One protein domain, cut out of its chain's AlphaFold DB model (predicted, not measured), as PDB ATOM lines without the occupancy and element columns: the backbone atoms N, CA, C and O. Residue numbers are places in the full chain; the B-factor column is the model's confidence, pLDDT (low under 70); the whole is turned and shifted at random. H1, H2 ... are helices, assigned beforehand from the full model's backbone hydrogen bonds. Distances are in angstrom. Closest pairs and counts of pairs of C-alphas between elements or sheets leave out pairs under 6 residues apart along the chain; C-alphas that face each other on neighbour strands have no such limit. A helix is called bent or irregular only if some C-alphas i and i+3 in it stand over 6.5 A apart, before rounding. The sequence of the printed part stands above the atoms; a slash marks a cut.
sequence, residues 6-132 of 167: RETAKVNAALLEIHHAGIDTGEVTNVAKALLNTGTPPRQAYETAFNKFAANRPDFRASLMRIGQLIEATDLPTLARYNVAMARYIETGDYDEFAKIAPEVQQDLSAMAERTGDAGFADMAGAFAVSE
ATOM      1  N   ARG A   6      -4.624  36.648  54.509       75.94
ATOM      2  CA  ARG A   6      -5.123  36.939  53.165       75.94
ATOM      3  C   ARG A   6      -6.627  37.181  53.139       75.94
ATOM      4  O   ARG A   6      -7.076  38.130  52.509       75.94
ATOM      5  N   GLU A   7      -7.404  36.375  53.852       77.00
ATOM      6  CA  GLU A   7      -8.852  36.585  53.941       77.00
ATOM      7  C   GLU A   7      -9.197  37.868  54.709       77.00
ATOM      8  O   GLU A   7     -10.097  38.590  54.299       77.00
ATOM      9  N   THR A   8      -8.437  38.200  55.757       77.50
ATOM     10  CA  THR A   8      -8.585  39.470  56.493       77.50
ATOM     11  C   THR A   8      -8.336  40.669  55.577       77.50
ATOM     12  O   THR A   8      -9.119  41.615  55.585       77.50
ATOM     13  N   ALA A   9      -7.327  40.585  54.702       76.88
ATOM     14  CA  ALA A   9      -7.025  41.669  53.769       76.88
ATOM     15  C   ALA A   9      -8.152  41.875  52.767       76.88
ATOM     16  O   ALA A   9      -8.507  43.011  52.472       76.88
ATOM     17  N   LYS A  10      -8.750  40.781  52.272       78.44
ATOM     18  CA  LYS A  10      -9.882  40.858  51.338       78.44
ATOM     19  C   LYS A  10     -11.079  41.535  51.981       78.44
ATOM     20  O   LYS A  10     -11.720  42.357  51.340       78.44
ATOM     21  N   VAL A  11     -11.353  41.210  53.244       78.94
ATOM     22  CA  VAL A  11     -12.431  41.841  54.008       78.94
ATOM     23  C   VAL A  11     -12.168  43.334  54.181       78.94
ATOM     24  O   VAL A  11     -13.030  44.134  53.835       78.94
ATOM     25  N   ASN A  12     -10.980  43.716  54.653       79.25
ATOM     26  CA  ASN A  12     -10.661  45.119  54.907       79.25
ATOM     27  C   ASN A  12     -10.649  45.947  53.614       79.25
ATOM     28  O   ASN A  12     -11.242  47.018  53.573       79.25
ATOM     29  N   ALA A  13     -10.059  45.435  52.531       77.31
ATOM     30  CA  ALA A  13     -10.044  46.123  51.242       77.31
ATOM     31  C   ALA A  13     -11.456  46.288  50.650       77.31
ATOM     32  O   ALA A  13     -11.796  47.348  50.136       77.31
ATOM     33  N   ALA A  14     -12.308  45.267  50.762       78.25
ATOM     34  CA  ALA A  14     -13.692  45.356  50.308       78.25
ATOM     35  C   ALA A  14     -14.516  46.365  51.125       78.25
ATOM     36  O   ALA A  14     -15.307  47.114  50.558       78.25
ATOM     37  N   LEU A  15     -14.333  46.409  52.447       78.56
ATOM     38  CA  LEU A  15     -14.992  47.403  53.301       78.56
ATOM     39  C   LEU A  15     -14.502  48.822  52.994       78.56
ATOM     40  O   LEU A  15     -15.307  49.745  52.957       78.56
ATOM     41  N   LEU A  16     -13.206  48.984  52.731       75.19
ATOM     42  CA  LEU A  16     -12.612  50.254  52.334       75.19
ATOM     43  C   LEU A  16     -13.220  50.791  51.032       75.19
ATOM     44  O   LEU A  16     -13.615  51.948  50.981       75.19
ATOM     45  N   GLU A  17     -13.326  49.952  50.004       77.12
ATOM     46  CA  GLU A  17     -13.914  50.319  48.710       77.12
ATOM     47  C   GLU A  17     -15.375  50.779  48.862       77.12
ATOM     48  O   GLU A  17     -15.794  51.793  48.304       77.12
ATOM     49  N   ILE A  18     -16.149  50.070  49.689       75.94
ATOM     50  CA  ILE A  18     -17.530  50.441  50.028       75.94
ATOM     51  C   ILE A  18     -17.562  51.796  50.751       75.94
ATOM     52  O   ILE A  18     -18.356  52.666  50.392       75.94
ATOM     53  N   HIS A  19     -16.667  51.999  51.721       74.12
ATOM     54  CA  HIS A  19     -16.551  53.254  52.461       74.12
ATOM     55  C   HIS A  19     -16.145  54.427  51.558       74.12
ATOM     56  O   HIS A  19     -16.688  55.522  51.687       74.12
ATOM     57  N   HIS A  20     -15.214  54.216  50.623       70.56
ATOM     58  CA  HIS A  20     -14.740  55.247  49.698       70.56
ATOM     59  C   HIS A  20     -15.843  55.723  48.747       70.56
ATOM     60  O   HIS A  20     -15.934  56.906  48.435       70.56
ATOM     61  N   ALA A  21     -16.765  54.836  48.377       70.94
ATOM     62  CA  ALA A  21     -17.959  55.211  47.627       70.94
ATOM     63  C   ALA A  21     -19.045  55.911  48.466       70.94
ATOM     64  O   ALA A  21     -20.167  56.098  47.989       70.94
ATOM     65  N   GLY A  22     -18.745  56.272  49.718       68.88
ATOM     66  CA  GLY A  22     -19.674  56.933  50.633       68.88
ATOM     67  C   GLY A  22     -20.794  56.019  51.127       68.88
ATOM     68  O   GLY A  22     -21.844  56.501  51.550       68.88
ATOM     69  N   ILE A  23     -20.608  54.699  51.035       75.69
ATOM     70  CA  ILE A  23     -21.606  53.715  51.442       75.69
ATOM     71  C   ILE A  23     -21.280  53.248  52.856       75.69
ATOM     72  O   ILE A  23     -20.144  52.890  53.166       75.69
ATOM     73  N   ASP A  24     -22.300  53.215  53.709       71.38
ATOM     74  CA  ASP A  24     -22.164  52.718  55.072       71.38
ATOM     75  C   ASP A  24     -21.746  51.236  55.073       71.38
ATOM     76  O   ASP A  24     -22.452  50.348  54.584       71.38
ATOM     77  N   THR A  25     -20.572  50.960  55.638       70.50
ATOM     78  CA  THR A  25     -20.032  49.599  55.783       70.50
ATOM     79  C   THR A  25     -20.710  48.817  56.912       70.50
ATOM     80  O   THR A  25     -20.496  47.605  57.059       70.50
ATOM     81  N   GLY A  26     -21.562  49.478  57.702       73.44
ATOM     82  CA  GLY A  26     -22.366  48.889  58.761       73.44
ATOM     83  C   GLY A  26     -23.272  47.778  58.246       73.44
ATOM     84  O   GLY A  26     -23.388  46.747  58.902       73.44
ATOM     85  N   GLU A  27     -23.848  47.900  57.047       75.12
ATOM     86  CA  GLU A  27     -24.715  46.853  56.482       75.12
ATOM     87  C   GLU A  27     -23.952  45.527  56.286       75.12
ATOM     88  O   GLU A  27     -24.390  44.465  56.740       75.12
ATOM     89  N   VAL A  28     -22.758  45.591  55.693       78.81
ATOM     90  CA  VAL A  28     -21.909  44.416  55.448       78.81
ATOM     91  C   VAL A  28     -21.386  43.834  56.756       78.81
ATOM     92  O   VAL A  28     -21.451  42.621  56.977       78.81
ATOM     93  N   THR A  29     -20.892  44.687  57.653       77.88
ATOM     94  CA  THR A  29     -20.332  44.243  58.935       77.88
ATOM     95  C   THR A  29     -21.406  43.682  59.870       77.88
ATOM     96  O   THR A  29     -21.138  42.703  60.566       77.88
ATOM     97  N   ASN A  30     -22.634  44.208  59.855       80.12
ATOM     98  CA  ASN A  30     -23.754  43.686  60.642       80.12
ATOM     99  C   ASN A  30     -24.223  42.320  60.134       80.12
ATOM    100  O   ASN A  30     -24.434  41.414  60.942       80.12
ATOM    101  N   VAL A  31     -24.322  42.128  58.813       81.94
ATOM    102  CA  VAL A  31     -24.650  40.816  58.227       81.94
ATOM    103  C   VAL A  31     -23.553  39.796  58.538       81.94
ATOM    104  O   VAL A  31     -23.855  38.678  58.960       81.94
ATOM    105  N   ALA A  32     -22.280  40.178  58.398       78.56
ATOM    106  CA  ALA A  32     -21.160  39.307  58.742       78.56
ATOM    107  C   ALA A  32     -21.165  38.942  60.237       78.56
ATOM    108  O   ALA A  32     -21.045  37.765  60.573       78.56
ATOM    109  N   LYS A  33     -21.380  39.910  61.140       81.25
ATOM    110  CA  LYS A  33     -21.512  39.675  62.590       81.25
ATOM    111  C   LYS A  33     -22.681  38.753  62.922       81.25
ATOM    112  O   LYS A  33     -22.517  37.845  63.734       81.25
ATOM    113  N   ALA A  34     -23.837  38.939  62.287       84.56
ATOM    114  CA  ALA A  34     -24.988  38.061  62.475       84.56
ATOM    115  C   ALA A  34     -24.643  36.610  62.101       84.56
ATOM    116  O   ALA A  34     -24.891  35.699  62.884       84.56
ATOM    117  N   LEU A  35     -23.987  36.395  60.957       81.31
ATOM    118  CA  LEU A  35     -23.559  35.064  60.511       81.31
ATOM    119  C   LEU A  35     -22.481  34.460  61.424       81.31
ATOM    120  O   LEU A  35     -22.571  33.287  61.787       81.31
ATOM    121  N   LEU A  36     -21.508  35.256  61.864       81.06
ATOM    122  CA  LEU A  36     -20.502  34.835  62.842       81.06
ATOM    123  C   LEU A  36     -21.145  34.362  64.154       81.06
ATOM    124  O   LEU A  36     -20.783  33.305  64.665       81.06
ATOM    125  N   ASN A  37     -22.147  35.091  64.656       82.94
ATOM    126  CA  ASN A  37     -22.881  34.730  65.873       82.94
ATOM    127  C   ASN A  37     -23.682  33.424  65.732       82.94
ATOM    128  O   ASN A  37     -23.929  32.752  66.729       82.94
ATOM    129  N   THR A  38     -24.043  33.023  64.508       83.94
ATOM    130  CA  THR A  38     -24.675  31.714  64.233       83.94
ATOM    131  C   THR A  38     -23.677  30.554  64.125       83.94
ATOM    132  O   THR A  38     -24.078  29.422  63.869       83.94
ATOM    133  N   GLY A  39     -22.377  30.810  64.312       80.75
ATOM    134  CA  GLY A  39     -21.320  29.805  64.186       80.75
ATOM    135  C   GLY A  39     -20.834  29.589  62.751       80.75
ATOM    136  O   GLY A  39     -20.082  28.647  62.497       80.75
ATOM    137  N   THR A  40     -21.225  30.457  61.809       80.50
ATOM    138  CA  THR A  40     -20.724  30.400  60.430       80.50
ATOM    139  C   THR A  40     -19.225  30.733  60.424       80.50
ATOM    140  O   THR A  40     -18.814  31.705  61.067       80.50
ATOM    141  N   PRO A  41     -18.380  29.976  59.697       79.62
ATOM    142  CA  PRO A  41     -16.961  30.285  59.575       79.62
ATOM    143  C   PRO A  41     -16.745  31.720  59.072       79.62
ATOM    144  O   PRO A  41     -17.434  32.130  58.136       79.62
ATOM    145  N   PRO A  42     -15.767  32.478  59.602       73.25
ATOM    146  CA  PRO A  42     -15.600  33.886  59.253       73.25
ATOM    147  C   PRO A  42     -15.493  34.160  57.760       73.25
ATOM    148  O   PRO A  42     -16.136  35.077  57.261       73.25
ATOM    149  N   ARG A  43     -14.748  33.327  57.027       75.00
ATOM    150  CA  ARG A  43     -14.634  33.440  55.571       75.00
ATOM    151  C   ARG A  43     -16.012  33.407  54.911       75.00
ATOM    152  O   ARG A  43     -16.349  34.304  54.151       75.00
ATOM    153  N   GLN A  44     -16.814  32.401  55.249       76.25
ATOM    154  CA  GLN A  44     -18.143  32.209  54.681       76.25
ATOM    155  C   GLN A  44     -19.116  33.309  55.129       76.25
ATOM    156  O   GLN A  44     -19.956  33.732  54.337       76.25
ATOM    157  N   ALA A  45     -18.984  33.814  56.358       77.38
ATOM    158  CA  ALA A  45     -19.787  34.922  56.864       77.38
ATOM    159  C   ALA A  45     -19.554  36.211  56.058       77.38
ATOM    160  O   ALA A  45     -20.511  36.806  55.561       77.38
ATOM    161  N   TYR A  46     -18.292  36.605  55.867       76.88
ATOM    162  CA  TYR A  46     -17.949  37.792  55.082       76.88
ATOM    163  C   TYR A  46     -18.229  37.611  53.591       76.88
ATOM    164  O   TYR A  46     -18.787  38.505  52.969       76.88
ATOM    165  N   GLU A  47     -17.929  36.447  53.015       80.00
ATOM    166  CA  GLU A  47     -18.243  36.147  51.614       80.00
ATOM    167  C   GLU A  47     -19.755  36.222  51.350       80.00
ATOM    168  O   GLU A  47     -20.194  36.806  50.360       80.00
ATOM    169  N   THR A  48     -20.578  35.717  52.273       81.62
ATOM    170  CA  THR A  48     -22.042  35.839  52.189       81.62
ATOM    171  C   THR A  48     -22.501  37.289  52.340       81.62
ATOM    172  O   THR A  48     -23.406  37.714  51.621       81.62
ATOM    173  N   ALA A  49     -21.887  38.061  53.240       83.12
ATOM    174  CA  ALA A  49     -22.195  39.478  53.420       83.12
ATOM    175  C   ALA A  49     -21.864  40.296  52.161       83.12
ATOM    176  O   ALA A  49     -22.716  41.043  51.681       83.12
ATOM    177  N   PHE A  50     -20.689  40.087  51.562       81.88
ATOM    178  CA  PHE A  50     -20.305  40.726  50.303       81.88
ATOM    179  C   PHE A  50     -21.182  40.286  49.135       81.88
ATOM    180  O   PHE A  50     -21.580  41.122  48.333       81.88
ATOM    181  N   ASN A  51     -21.547  39.004  49.049       82.81
ATOM    182  CA  ASN A  51     -22.466  38.528  48.017       82.81
ATOM    183  C   ASN A  51     -23.861  39.152  48.153       82.81
ATOM    184  O   ASN A  51     -24.457  39.517  47.144       82.81
ATOM    185  N   LYS A  52     -24.376  39.310  49.380       82.69
ATOM    186  CA  LYS A  52     -25.643  40.014  49.638       82.69
ATOM    187  C   LYS A  52     -25.553  41.491  49.259       82.69
ATOM    188  O   LYS A  52     -26.447  41.995  48.588       82.69
ATOM    189  N   PHE A  53     -24.462  42.153  49.627       82.69
ATOM    190  CA  PHE A  53     -24.216  43.543  49.253       82.69
ATOM    191  C   PHE A  53     -24.132  43.719  47.730       82.69
ATOM    192  O   PHE A  53     -24.837  44.544  47.157       82.69
ATOM    193  N   ALA A  54     -23.350  42.876  47.054       80.56
ATOM    194  CA  ALA A  54     -23.204  42.882  45.602       80.56
ATOM    195  C   ALA A  54     -24.496  42.492  44.864       80.56
ATOM    196  O   ALA A  54     -24.692  42.906  43.726       80.56
ATOM    197  N   ALA A  55     -25.391  41.713  45.482       80.94
ATOM    198  CA  ALA A  55     -26.712  41.430  44.919       80.94
ATOM    199  C   ALA A  55     -27.601  42.685  44.880       80.94
ATOM    200  O   ALA A  55     -28.367  42.856  43.937       80.94
ATOM    201  N   ASN A  56     -27.462  43.571  45.869       78.88
ATOM    202  CA  ASN A  56     -28.162  44.857  45.911       78.88
ATOM    203  C   ASN A  56     -27.442  45.945  45.096       78.88
ATOM    204  O   ASN A  56     -28.062  46.934  44.711       78.88
ATOM    205  N   ARG A  57     -26.138  45.776  44.845       76.88
ATOM    206  CA  ARG A  57     -25.280  46.715  44.110       76.88
ATOM    207  C   ARG A  57     -24.379  45.967  43.122       76.88
ATOM    208  O   ARG A  57     -23.205  45.729  43.424       76.88
ATOM    209  N   PRO A  58     -24.909  45.577  41.950       75.88
ATOM    210  CA  PRO A  58     -24.156  44.793  40.974       75.88
ATOM    211  C   PRO A  58     -22.893  45.511  40.482       75.88
ATOM    212  O   PRO A  58     -21.902  44.841  40.193       75.88
ATOM    213  N   ASP A  59     -22.880  46.847  40.484       76.38
ATOM    214  CA  ASP A  59     -21.724  47.677  40.123       76.38
ATOM    215  C   ASP A  59     -20.484  47.399  40.995       76.38
ATOM    216  O   ASP A  59     -19.352  47.462  40.519       76.38
ATOM    217  N   PHE A  60     -20.678  46.977  42.250       76.38
ATOM    218  CA  PHE A  60     -19.581  46.634  43.164       76.38
ATOM    219  C   PHE A  60     -19.013  45.237  42.952       76.38
ATOM    220  O   PHE A  60     -17.902  44.948  43.395       76.38
ATOM    221  N   ARG A  61     -19.745  44.347  42.276       78.88
ATOM    222  CA  ARG A  61     -19.316  42.956  42.093       78.88
ATOM    223  C   ARG A  61     -17.979  42.880  41.357       78.88
ATOM    224  O   ARG A  61     -17.115  42.098  41.746       78.88
ATOM    225  N   ALA A  62     -17.806  43.707  40.328       79.75
ATOM    226  CA  ALA A  62     -16.566  43.772  39.563       79.75
ATOM    227  C   ALA A  62     -15.398  44.301  40.414       79.75
ATOM    228  O   ALA A  62     -14.324  43.702  40.402       79.75
ATOM    229  N   SER A  63     -15.621  45.356  41.206       77.50
ATOM    230  CA  SER A  63     -14.595  45.924  42.095       77.50
ATOM    231  C   SER A  63     -14.151  44.919  43.174       77.50
ATOM    232  O   SER A  63     -12.963  44.631  43.324       77.50
ATOM    233  N   LEU A  64     -15.102  44.240  43.826       78.88
ATOM    234  CA  LEU A  64     -14.813  43.206  44.828       78.88
ATOM    235  C   LEU A  64     -14.024  42.015  44.255       78.88
ATOM    236  O   LEU A  64     -13.142  41.469  44.923       78.88
ATOM    237  N   MET A  65     -14.307  41.611  43.011       81.12
ATOM    238  CA  MET A  65     -13.543  40.557  42.337       81.12
ATOM    239  C   MET A  65     -12.102  40.987  42.038       81.12
ATOM    240  O   MET A  65     -11.182  40.196  42.260       81.12
ATOM    241  N   ARG A  66     -11.892  42.233  41.595       81.56
ATOM    242  CA  ARG A  66     -10.556  42.795  41.335       81.56
ATOM    243  C   ARG A  66      -9.722  42.902  42.605       81.56
ATOM    244  O   ARG A  66      -8.577  42.462  42.608       81.56
ATOM    245  N   ILE A  67     -10.311  43.362  43.710       80.19
ATOM    246  CA  ILE A  67      -9.667  43.365  45.036       80.19
ATOM    247  C   ILE A  67      -9.219  41.950  45.422       80.19
ATOM    248  O   ILE A  67      -8.102  41.738  45.899       80.19
ATOM    249  N   GLY A  68     -10.075  40.956  45.169       79.25
ATOM    250  CA  GLY A  68      -9.738  39.552  45.374       79.25
ATOM    251  C   GLY A  68      -8.518  39.106  44.564       79.25
ATOM    252  O   GLY A  68      -7.668  38.409  45.114       79.25
ATOM    253  N   GLN A  69      -8.422  39.514  43.296       81.38
ATOM    254  CA  GLN A  69      -7.304  39.193  42.403       81.38
ATOM    255  C   GLN A  69      -6.005  39.906  42.801       81.38
ATOM    256  O   GLN A  69      -4.958  39.261  42.822       81.38
ATOM    257  N   LEU A  70      -6.075  41.186  43.177       78.38
ATOM    258  CA  LEU A  70      -4.936  41.958  43.683       78.38
ATOM    259  C   LEU A  70      -4.290  41.242  44.875       78.38
ATOM    260  O   LEU A  70      -3.106  40.934  44.867       78.38
ATOM    261  N   ILE A  71      -5.103  40.863  45.859       79.19
ATOM    262  CA  ILE A  71      -4.633  40.221  47.093       79.19
ATOM    263  C   ILE A  71      -4.070  38.807  46.864       79.19
ATOM    264  O   ILE A  71      -3.224  38.338  47.631       79.19
ATOM    265  N   GLU A  72      -4.538  38.094  45.837       81.12
ATOM    266  CA  GLU A  72      -3.929  36.817  45.442       81.12
ATOM    267  C   GLU A  72      -2.559  37.013  44.779       81.12
ATOM    268  O   GLU A  72      -1.684  36.162  44.959       81.12
ATOM    269  N   ALA A  73      -2.371  38.119  44.050       79.44
ATOM    270  CA  ALA A  73      -1.124  38.460  43.374       79.44
ATOM    271  C   ALA A  73      -0.068  39.073  44.317       79.44
ATOM    272  O   ALA A  73       1.125  38.871  44.089       79.44
ATOM    273  N   THR A  74      -0.491  39.770  45.376       76.12
ATOM    274  CA  THR A  74       0.394  40.393  46.373       76.12
ATOM    275  C   THR A  74       1.021  39.362  47.326       76.12
ATOM    276  O   THR A  74       0.385  38.402  47.785       76.12
ATOM    277  N   ASP A  75       2.291  39.576  47.671       80.62
ATOM    278  CA  ASP A  75       3.039  38.751  48.616       80.62
ATOM    279  C   ASP A  75       2.574  38.925  50.079       80.62
ATOM    280  O   ASP A  75       1.978  39.926  50.477       80.62
ATOM    281  N   LEU A  76       2.842  37.921  50.922       75.62
ATOM    282  CA  LEU A  76       2.398  37.903  52.323       75.62
ATOM    283  C   LEU A  76       2.926  39.058  53.205       75.62
ATOM    284  O   LEU A  76       2.135  39.543  54.023       75.62
ATOM    285  N   PRO A  77       4.210  39.478  53.141       79.62
ATOM    286  CA  PRO A  77       4.677  40.603  53.949       79.62
ATOM    287  C   PRO A  77       4.036  41.936  53.542       79.62
ATOM    288  O   PRO A  77       3.627  42.694  54.425       79.62
ATOM    289  N   THR A  78       3.857  42.202  52.249       76.94
ATOM    290  CA  THR A  78       3.130  43.387  51.762       76.94
ATOM    291  C   THR A  78       1.666  43.345  52.189       76.94
ATOM    292  O   THR A  78       1.146  44.301  52.765       76.94
ATOM    293  N   LEU A  79       1.032  42.178  52.087       77.06
ATOM    294  CA  LEU A  79      -0.350  41.984  52.509       77.06
ATOM    295  C   LEU A  79      -0.581  42.190  54.015       77.06
ATOM    296  O   LEU A  79      -1.665  42.591  54.444       77.06
ATOM    297  N   ALA A  80       0.422  41.908  54.848       77.94
ATOM    298  CA  ALA A  80       0.351  42.194  56.277       77.94
ATOM    299  C   ALA A  80       0.353  43.708  56.556       77.94
ATOM    300  O   ALA A  80      -0.372  44.150  57.446       77.94
ATOM    301  N   ARG A  81       1.110  44.494  55.779       77.69
ATOM    302  CA  ARG A  81       1.114  45.963  55.873       77.69
ATOM    303  C   ARG A  81      -0.222  46.549  55.422       77.69
ATOM    304  O   ARG A  81      -0.798  47.351  56.153       77.69
ATOM    305  N   TYR A  82      -0.768  46.053  54.308       78.75
ATOM    306  CA  TYR A  82      -2.097  46.450  53.830       78.75
ATOM    307  C   TYR A  82      -3.185  46.187  54.870       78.75
ATOM    308  O   TYR A  82      -3.970  47.075  55.182       78.75
ATOM    309  N   ASN A  83      -3.176  45.001  55.483       78.31
ATOM    310  CA  ASN A  83      -4.122  44.653  56.541       78.31
ATOM    311  C   ASN A  83      -4.159  45.662  57.689       78.31
ATOM    312  O   ASN A  83      -5.245  46.041  58.116       78.31
ATOM    313  N   VAL A  84      -2.988  46.053  58.202       80.12
ATOM    314  CA  VAL A  84      -2.879  46.947  59.363       80.12
ATOM    315  C   VAL A  84      -3.378  48.345  59.014       80.12
ATOM    316  O   VAL A  84      -4.182  48.902  59.758       80.12
ATOM    317  N   ALA A  85      -2.948  48.889  57.877       76.81
ATOM    318  CA  ALA A  85      -3.363  50.217  57.439       76.81
ATOM    319  C   ALA A  85      -4.865  50.276  57.116       76.81
ATOM    320  O   ALA A  85      -5.553  51.182  57.579       76.81
ATOM    321  N   MET A  86      -5.402  49.278  56.400       77.75
ATOM    322  CA  MET A  86      -6.832  49.222  56.073       77.75
ATOM    323  C   MET A  86      -7.703  49.017  57.318       77.75
ATOM    324  O   MET A  86      -8.743  49.653  57.435       77.75
ATOM    325  N   ALA A  87      -7.285  48.161  58.264       77.62
ATOM    326  CA  ALA A  87      -8.006  47.985  59.528       77.62
ATOM    327  C   ALA A  87      -8.067  49.299  60.312       77.62
ATOM    328  O   ALA A  87      -9.142  49.718  60.729       77.62
ATOM    329  N   ARG A  88      -6.923  49.980  60.441       76.19
ATOM    330  CA  ARG A  88      -6.831  51.235  61.182       76.19
ATOM    331  C   ARG A  88      -7.689  52.326  60.555       76.19
ATOM    332  O   ARG A  88      -8.461  52.944  61.273       76.19
ATOM    333  N   TYR A  89      -7.647  52.482  59.233       71.81
ATOM    334  CA  TYR A  89      -8.520  53.422  58.533       71.81
ATOM    335  C   TYR A  89     -10.010  53.135  58.766       71.81
ATOM    336  O   TYR A  89     -10.769  54.056  59.042       71.81
ATOM    337  N   ILE A  90     -10.439  51.869  58.711       70.00
ATOM    338  CA  ILE A  90     -11.840  51.498  58.980       70.00
ATOM    339  C   ILE A  90     -12.237  51.813  60.430       70.00
ATOM    340  O   ILE A  90     -13.364  52.233  60.678       70.00
ATOM    341  N   GLU A  91     -11.337  51.589  61.391       72.19
ATOM    342  CA  GLU A  91     -11.617  51.802  62.815       72.19
ATOM    343  C   GLU A  91     -11.609  53.279  63.222       72.19
ATOM    344  O   GLU A  91     -12.414  53.681  64.062       72.19
ATOM    345  N   THR A  92     -10.705  54.088  62.666       71.31
ATOM    346  CA  THR A  92     -10.476  55.469  63.121       71.31
ATOM    347  C   THR A  92     -10.875  56.534  62.106       71.31
ATOM    348  O   THR A  92     -10.923  57.707  62.465       71.31
ATOM    349  N   GLY A  93     -11.128  56.162  60.848       64.62
ATOM    350  CA  GLY A  93     -11.251  57.103  59.730       64.62
ATOM    351  C   GLY A  93      -9.942  57.838  59.409       64.62
ATOM    352  O   GLY A  93      -9.950  58.811  58.660       64.62
ATOM    353  N   ASP A  94      -8.825  57.408  60.004       67.81
ATOM    354  CA  ASP A  94      -7.530  58.084  59.920       67.81
ATOM    355  C   ASP A  94      -6.839  57.713  58.609       67.81
ATOM    356  O   ASP A  94      -6.357  56.591  58.430       67.81
ATOM    357  N   TYR A  95      -6.842  58.656  57.668       67.50
ATOM    358  CA  TYR A  95      -6.287  58.450  56.333       67.50
ATOM    359  C   TYR A  95      -4.752  58.387  56.336       67.50
ATOM    360  O   TYR A  95      -4.181  57.857  55.394       67.50
ATOM    361  N   ASP A  96      -4.069  58.849  57.388       72.00
ATOM    362  CA  ASP A  96      -2.603  58.938  57.449       72.00
ATOM    363  C   ASP A  96      -1.891  57.592  57.256       72.00
ATOM    364  O   ASP A  96      -0.923  57.498  56.499       72.00
ATOM    365  N   GLU A  97      -2.348  56.521  57.910       67.62
ATOM    366  CA  GLU A  97      -1.712  55.204  57.740       67.62
ATOM    367  C   GLU A  97      -2.072  54.534  56.417       67.62
ATOM    368  O   GLU A  97      -1.280  53.765  55.868       67.62
ATOM    369  N   PHE A  98      -3.248  54.849  55.881       68.19
ATOM    370  CA  PHE A  98      -3.644  54.391  54.561       68.19
ATOM    371  C   PHE A  98      -2.880  55.134  53.454       68.19
ATOM    372  O   PHE A  98      -2.394  54.501  52.522       68.19
ATOM    373  N   ALA A  99      -2.660  56.443  53.595       70.94
ATOM    374  CA  ALA A  99      -1.890  57.265  52.664       70.94
ATOM    375  C   ALA A  99      -0.457  56.748  52.484       70.94
ATOM    376  O   ALA A  99       0.075  56.775  51.381       70.94
ATOM    377  N   LYS A 100       0.153  56.199  53.541       75.75
ATOM    378  CA  LYS A 100       1.504  55.618  53.469       75.75
ATOM    379  C   LYS A 100       1.585  54.368  52.596       75.75
ATOM    380  O   LYS A 100       2.650  54.099  52.053       75.75
ATOM    381  N   ILE A 101       0.494  53.606  52.477       73.81
ATOM    382  CA  ILE A 101       0.441  52.395  51.641       73.81
ATOM    383  C   ILE A 101      -0.250  52.624  50.295       73.81
ATOM    384  O   ILE A 101      -0.093  51.805  49.394       73.81
ATOM    385  N   ALA A 102      -1.004  53.716  50.144       72.56
ATOM    386  CA  ALA A 102      -1.698  54.086  48.917       72.56
ATOM    387  C   ALA A 102      -0.802  54.042  47.660       72.56
ATOM    388  O   ALA A 102      -1.244  53.437  46.680       72.56
ATOM    389  N   PRO A 103       0.448  54.560  47.661       76.19
ATOM    390  CA  PRO A 103       1.312  54.465  46.482       76.19
ATOM    391  C   PRO A 103       1.727  53.022  46.156       76.19
ATOM    392  O   PRO A 103       1.778  52.662  44.981       76.19
ATOM    393  N   GLU A 104       1.969  52.169  47.160       76.38
ATOM    394  CA  GLU A 104       2.256  50.739  46.939       76.38
ATOM    395  C   GLU A 104       1.025  50.027  46.342       76.38
ATOM    396  O   GLU A 104       1.143  49.297  45.356       76.38
ATOM    397  N   VAL A 105      -0.177  50.307  46.861       75.12
ATOM    398  CA  VAL A 105      -1.434  49.739  46.339       75.12
ATOM    399  C   VAL A 105      -1.702  50.206  44.905       75.12
ATOM    400  O   VAL A 105      -2.085  49.401  44.056       75.12
ATOM    401  N   GLN A 106      -1.469  51.486  44.605       79.56
ATOM    402  CA  GLN A 106      -1.599  52.039  43.258       79.56
ATOM    403  C   GLN A 106      -0.619  51.377  42.280       79.56
ATOM    404  O   GLN A 106      -1.002  51.075  41.145       79.56
ATOM    405  N   GLN A 107       0.628  51.139  42.698       80.12
ATOM    406  CA  GLN A 107       1.620  50.439  41.882       80.12
ATOM    407  C   GLN A 107       1.198  48.996  41.594       80.12
ATOM    408  O   GLN A 107       1.245  48.579  40.436       80.12
ATOM    409  N   ASP A 108       0.718  48.259  42.599       78.75
ATOM    410  CA  ASP A 108       0.227  46.890  42.410       78.75
ATOM    411  C   ASP A 108      -1.000  46.843  41.483       78.75
ATOM    412  O   ASP A 108      -1.087  45.988  40.599       78.75
ATOM    413  N   LEU A 109      -1.943  47.780  41.639       78.12
ATOM    414  CA  LEU A 109      -3.114  47.903  40.765       78.12
ATOM    415  C   LEU A 109      -2.711  48.242  39.324       78.12
ATOM    416  O   LEU A 109      -3.218  47.628  38.387       78.12
ATOM    417  N   SER A 110      -1.759  49.159  39.139       81.12
ATOM    418  CA  SER A 110      -1.233  49.518  37.814       81.12
ATOM    419  C   SER A 110      -0.541  48.323  37.158       81.12
ATOM    420  O   SER A 110      -0.845  47.985  36.016       81.12
ATOM    421  N   ALA A 111       0.293  47.596  37.908       84.00
ATOM    422  CA  ALA A 111       0.944  46.383  37.427       84.00
ATOM    423  C   ALA A 111      -0.075  45.286  37.070       84.00
ATOM    424  O   ALA A 111       0.095  44.566  36.085       84.00
ATOM    425  N   MET A 112      -1.159  45.149  37.839       80.06
ATOM    426  CA  MET A 112      -2.262  44.241  37.510       80.06
ATOM    427  C   MET A 112      -2.995  44.667  36.234       80.06
ATOM    428  O   MET A 112      -3.304  43.804  35.408       80.06
ATOM    429  N   ALA A 113      -3.223  45.965  36.030       83.75
ATOM    430  CA  ALA A 113      -3.814  46.499  34.804       83.75
ATOM    431  C   ALA A 113      -2.937  46.197  33.581       83.75
ATOM    432  O   ALA A 113      -3.436  45.694  32.578       83.75
ATOM    433  N   GLU A 114      -1.623  46.407  33.684       83.25
ATOM    434  CA  GLU A 114      -0.667  46.098  32.614       83.25
ATOM    435  C   GLU A 114      -0.594  44.595  32.311       83.25
ATOM    436  O   GLU A 114      -0.495  44.191  31.152       83.25
ATOM    437  N   ARG A 115      -0.677  43.743  33.341       80.50
ATOM    438  CA  ARG A 115      -0.603  42.279  33.188       80.50
ATOM    439  C   ARG A 115      -1.879  41.657  32.632       80.50
ATOM    440  O   ARG A 115      -1.796  40.633  31.956       80.50
ATOM    441  N   THR A 116      -3.043  42.212  32.959       80.38
ATOM    442  CA  THR A 116      -4.350  41.642  32.585       80.38
ATOM    443  C   THR A 116      -5.009  42.354  31.408       80.38
ATOM    444  O   THR A 116      -5.866  41.765  30.753       80.38
ATOM    445  N   GLY A 117      -4.627  43.604  31.131       79.38
ATOM    446  CA  GLY A 117      -5.310  44.479  30.181       79.38
ATOM    447  C   GLY A 117      -6.692  44.952  30.652       79.38
ATOM    448  O   GLY A 117      -7.427  45.534  29.856       79.38
ATOM    449  N   ASP A 118      -7.082  44.700  31.909       78.00
ATOM    450  CA  ASP A 118      -8.380  45.120  32.445       78.00
ATOM    451  C   ASP A 118      -8.320  46.584  32.900       78.00
ATOM    452  O   ASP A 118      -7.671  46.940  33.887       78.00
ATOM    453  N   ALA A 119      -9.036  47.442  32.170       78.62
ATOM    454  CA  ALA A 119      -9.116  48.875  32.439       78.62
ATOM    455  C   ALA A 119      -9.715  49.203  33.817       78.62
ATOM    456  O   ALA A 119      -9.524  50.307  34.312       78.62
ATOM    457  N   GLY A 120     -10.404  48.261  34.466       75.75
ATOM    458  CA  GLY A 120     -10.918  48.466  35.811       75.75
ATOM    459  C   GLY A 120      -9.835  48.437  36.887       75.75
ATOM    460  O   GLY A 120      -9.988  49.122  37.889       75.75
ATOM    461  N   PHE A 121      -8.717  47.727  36.690       77.00
ATOM    462  CA  PHE A 121      -7.554  47.888  37.574       77.00
ATOM    463  C   PHE A 121      -6.892  49.258  37.401       77.00
ATOM    464  O   PHE A 121      -6.443  49.838  38.385       77.00
ATOM    465  N   ALA A 122      -6.866  49.791  36.175       79.44
ATOM    466  CA  ALA A 122      -6.348  51.131  35.903       79.44
ATOM    467  C   ALA A 122      -7.252  52.225  36.494       79.44
ATOM    468  O   ALA A 122      -6.748  53.193  37.055       79.44
ATOM    469  N   ASP A 123      -8.572  52.048  36.420       76.69
ATOM    470  CA  ASP A 123      -9.556  52.939  37.041       76.69
ATOM    471  C   ASP A 123      -9.408  52.956  38.571       76.69
ATOM    472  O   ASP A 123      -9.287  54.023  39.172       76.69
ATOM    473  N   MET A 124      -9.269  51.777  39.193       73.56
ATOM    474  CA  MET A 124      -8.975  51.673  40.626       73.56
ATOM    475  C   MET A 124      -7.623  52.305  40.973       73.56
ATOM    476  O   MET A 124      -7.547  53.073  41.924       73.56
ATOM    477  N   ALA A 125      -6.560  52.061  40.201       74.06
ATOM    478  CA  ALA A 125      -5.275  52.731  40.421       74.06
ATOM    479  C   ALA A 125      -5.414  54.264  40.343       74.06
ATOM    480  O   ALA A 125      -4.856  54.981  41.172       74.06
ATOM    481  N   GLY A 126      -6.202  54.762  39.387       69.50
ATOM    482  CA  GLY A 126      -6.533  56.176  39.247       69.50
ATOM    483  C   GLY A 126      -7.275  56.734  40.460       69.50
ATOM    484  O   GLY A 126      -6.906  57.794  40.953       69.50
ATOM    485  N   ALA A 127      -8.258  56.011  41.000       68.44
ATOM    486  CA  ALA A 127      -8.995  56.429  42.195       68.44
ATOM    487  C   ALA A 127      -8.088  56.588  43.429       68.44
ATOM    488  O   ALA A 127      -8.300  57.491  44.236       68.44
ATOM    489  N   PHE A 128      -7.047  55.761  43.552       64.44
ATOM    490  CA  PHE A 128      -6.060  55.863  44.631       64.44
ATOM    491  C   PHE A 128      -5.048  56.997  44.389       64.44
ATOM    492  O   PHE A 128      -4.585  57.610  45.348       64.44
ATOM    493  N   ALA A 129      -4.759  57.326  43.125       58.94
ATOM    494  CA  ALA A 129      -3.874  58.429  42.748       58.94
ATOM    495  C   ALA A 129      -4.465  59.814  43.072       58.94
ATOM    496  O   ALA A 129      -3.731  60.750  43.381       58.94
ATOM    497  N   VAL A 130      -5.795  59.964  43.007       49.72
ATOM    498  CA  VAL A 130      -6.473  61.254  43.241       49.72
ATOM    499  C   VAL A 130      -6.434  61.671  44.716       49.72
ATOM    500  O   VAL A 130      -6.478  62.863  45.013       49.72
ATOM    501  N   SER A 131      -6.254  60.733  45.647       47.12
ATOM    502  CA  SER A 131      -6.091  61.054  47.070       47.12
ATOM    503  C   SER A 131      -4.696  61.581  47.441       47.12
ATOM    504  O   SER A 131      -4.501  62.023  48.572       47.12
ATOM    505  N   GLU A 132      -3.742  61.578  46.502       40.19
ATOM    506  CA  GLU A 132      -2.473  62.319  46.592       40.19
ATOM    507  C   GLU A 132      -2.522  63.631  45.786       40.19
ATOM    508  O   GLU A 132      -1.498  64.232  45.466       40.19
TER     509      GLU A 132
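What this domain is: This is residues 6 to 132 of the 167 residues of an uncharacterized protein of Erythrobacter sp (UniProt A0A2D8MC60). H1 lies in the middle of an all-helix domain, with H4 and H5 packed on it from different sides, while two helical hairpins make the ends of the longest axis, H2 with H3 at one end and H6 with H7 at the other. The hairpin of H2 and H3 is loosely joined to the middle, whereas the start of H6 packs on H5. The printed part has 127 residues with seven named helices, H1 to H7 in chain order, and no named strand. It is compact, with a radius of gyration of the C-alphas of 14.1 A and spans of 41 by 29 by 28 A.

Where its parts are: H1, residues 6 to 20, begins with C-alpha 6 at (-5.123, 36.939, 53.165) and is 21.0 A long. H2 is residues 26 to 37, and H3, residues 42 to 56, is 21.4 A long. H4, residues 58 to 73, measures 24.0 A; it is neither bent nor irregular, but only just: C-alphas 59 and 62 are 6.5 A apart. H5, residues 76 to 92, measures 24.3 A. H6, residues 95 to 116, measures 29.2 A; it is irregular, with C-alphas 100 and 103 7.1 A apart, and has a kink of 43 degrees near residue 102. H7, residues 119 to 132, ends with C-alpha 132 at (-2.473, 62.319, 46.592).

How they stand to each other: H1, H3 and H4 form a bundle, a group of helices running roughly alongside one another. H1 touches H4 at a steep tilt of 39 degrees, opposite ways; their closest C-alphas, of Ala 14 and Leu 64, are 6.0 A apart. H1 and H3 are close but not clearly touching, with the C-alphas of Glu 7 and Arg 43 closest at 6.8 A. H2 and H3 are a hairpin, closest at the C-alphas of Ala 32 and Ala 45, 5.0 A. H1 also touches H5, closest at the C-alphas of Ala 9 and Asn 83, 5.0 A. H6 touches H5 with residues 95 to 101 alone; the closest C-alphas, of Ala 85 and Phe 98, are 5.1 A apart. H6 and H7 are a hairpin at a shallow tilt of 25 degrees, with the C-alphas of Gln 106 and Ala 125 closest at 4.7 A. H4 only just touches H7, with 3 pairs of C-alphas within 8 A, closest at Arg 66 and Phe 121, 7.0 A. H1 is apart from H6 and H7. Every O i to N i+4 pair is within hydrogen-bond range in H1, H2, H3 and H5, against 10 of 12 in H4, 15 of 18 in H6 and 8 of 10 in H7.

The domain as a whole: The two C-alphas farthest apart, those of Thr 38 and Glu 114, are 42.2 A apart. The printed part has no cut, and the six links between its helices are tight. The mean pLDDT of the printed part is 76.3; residue 22, residues 93 to 95, 97 to 98 and 126 to 132 are under 70.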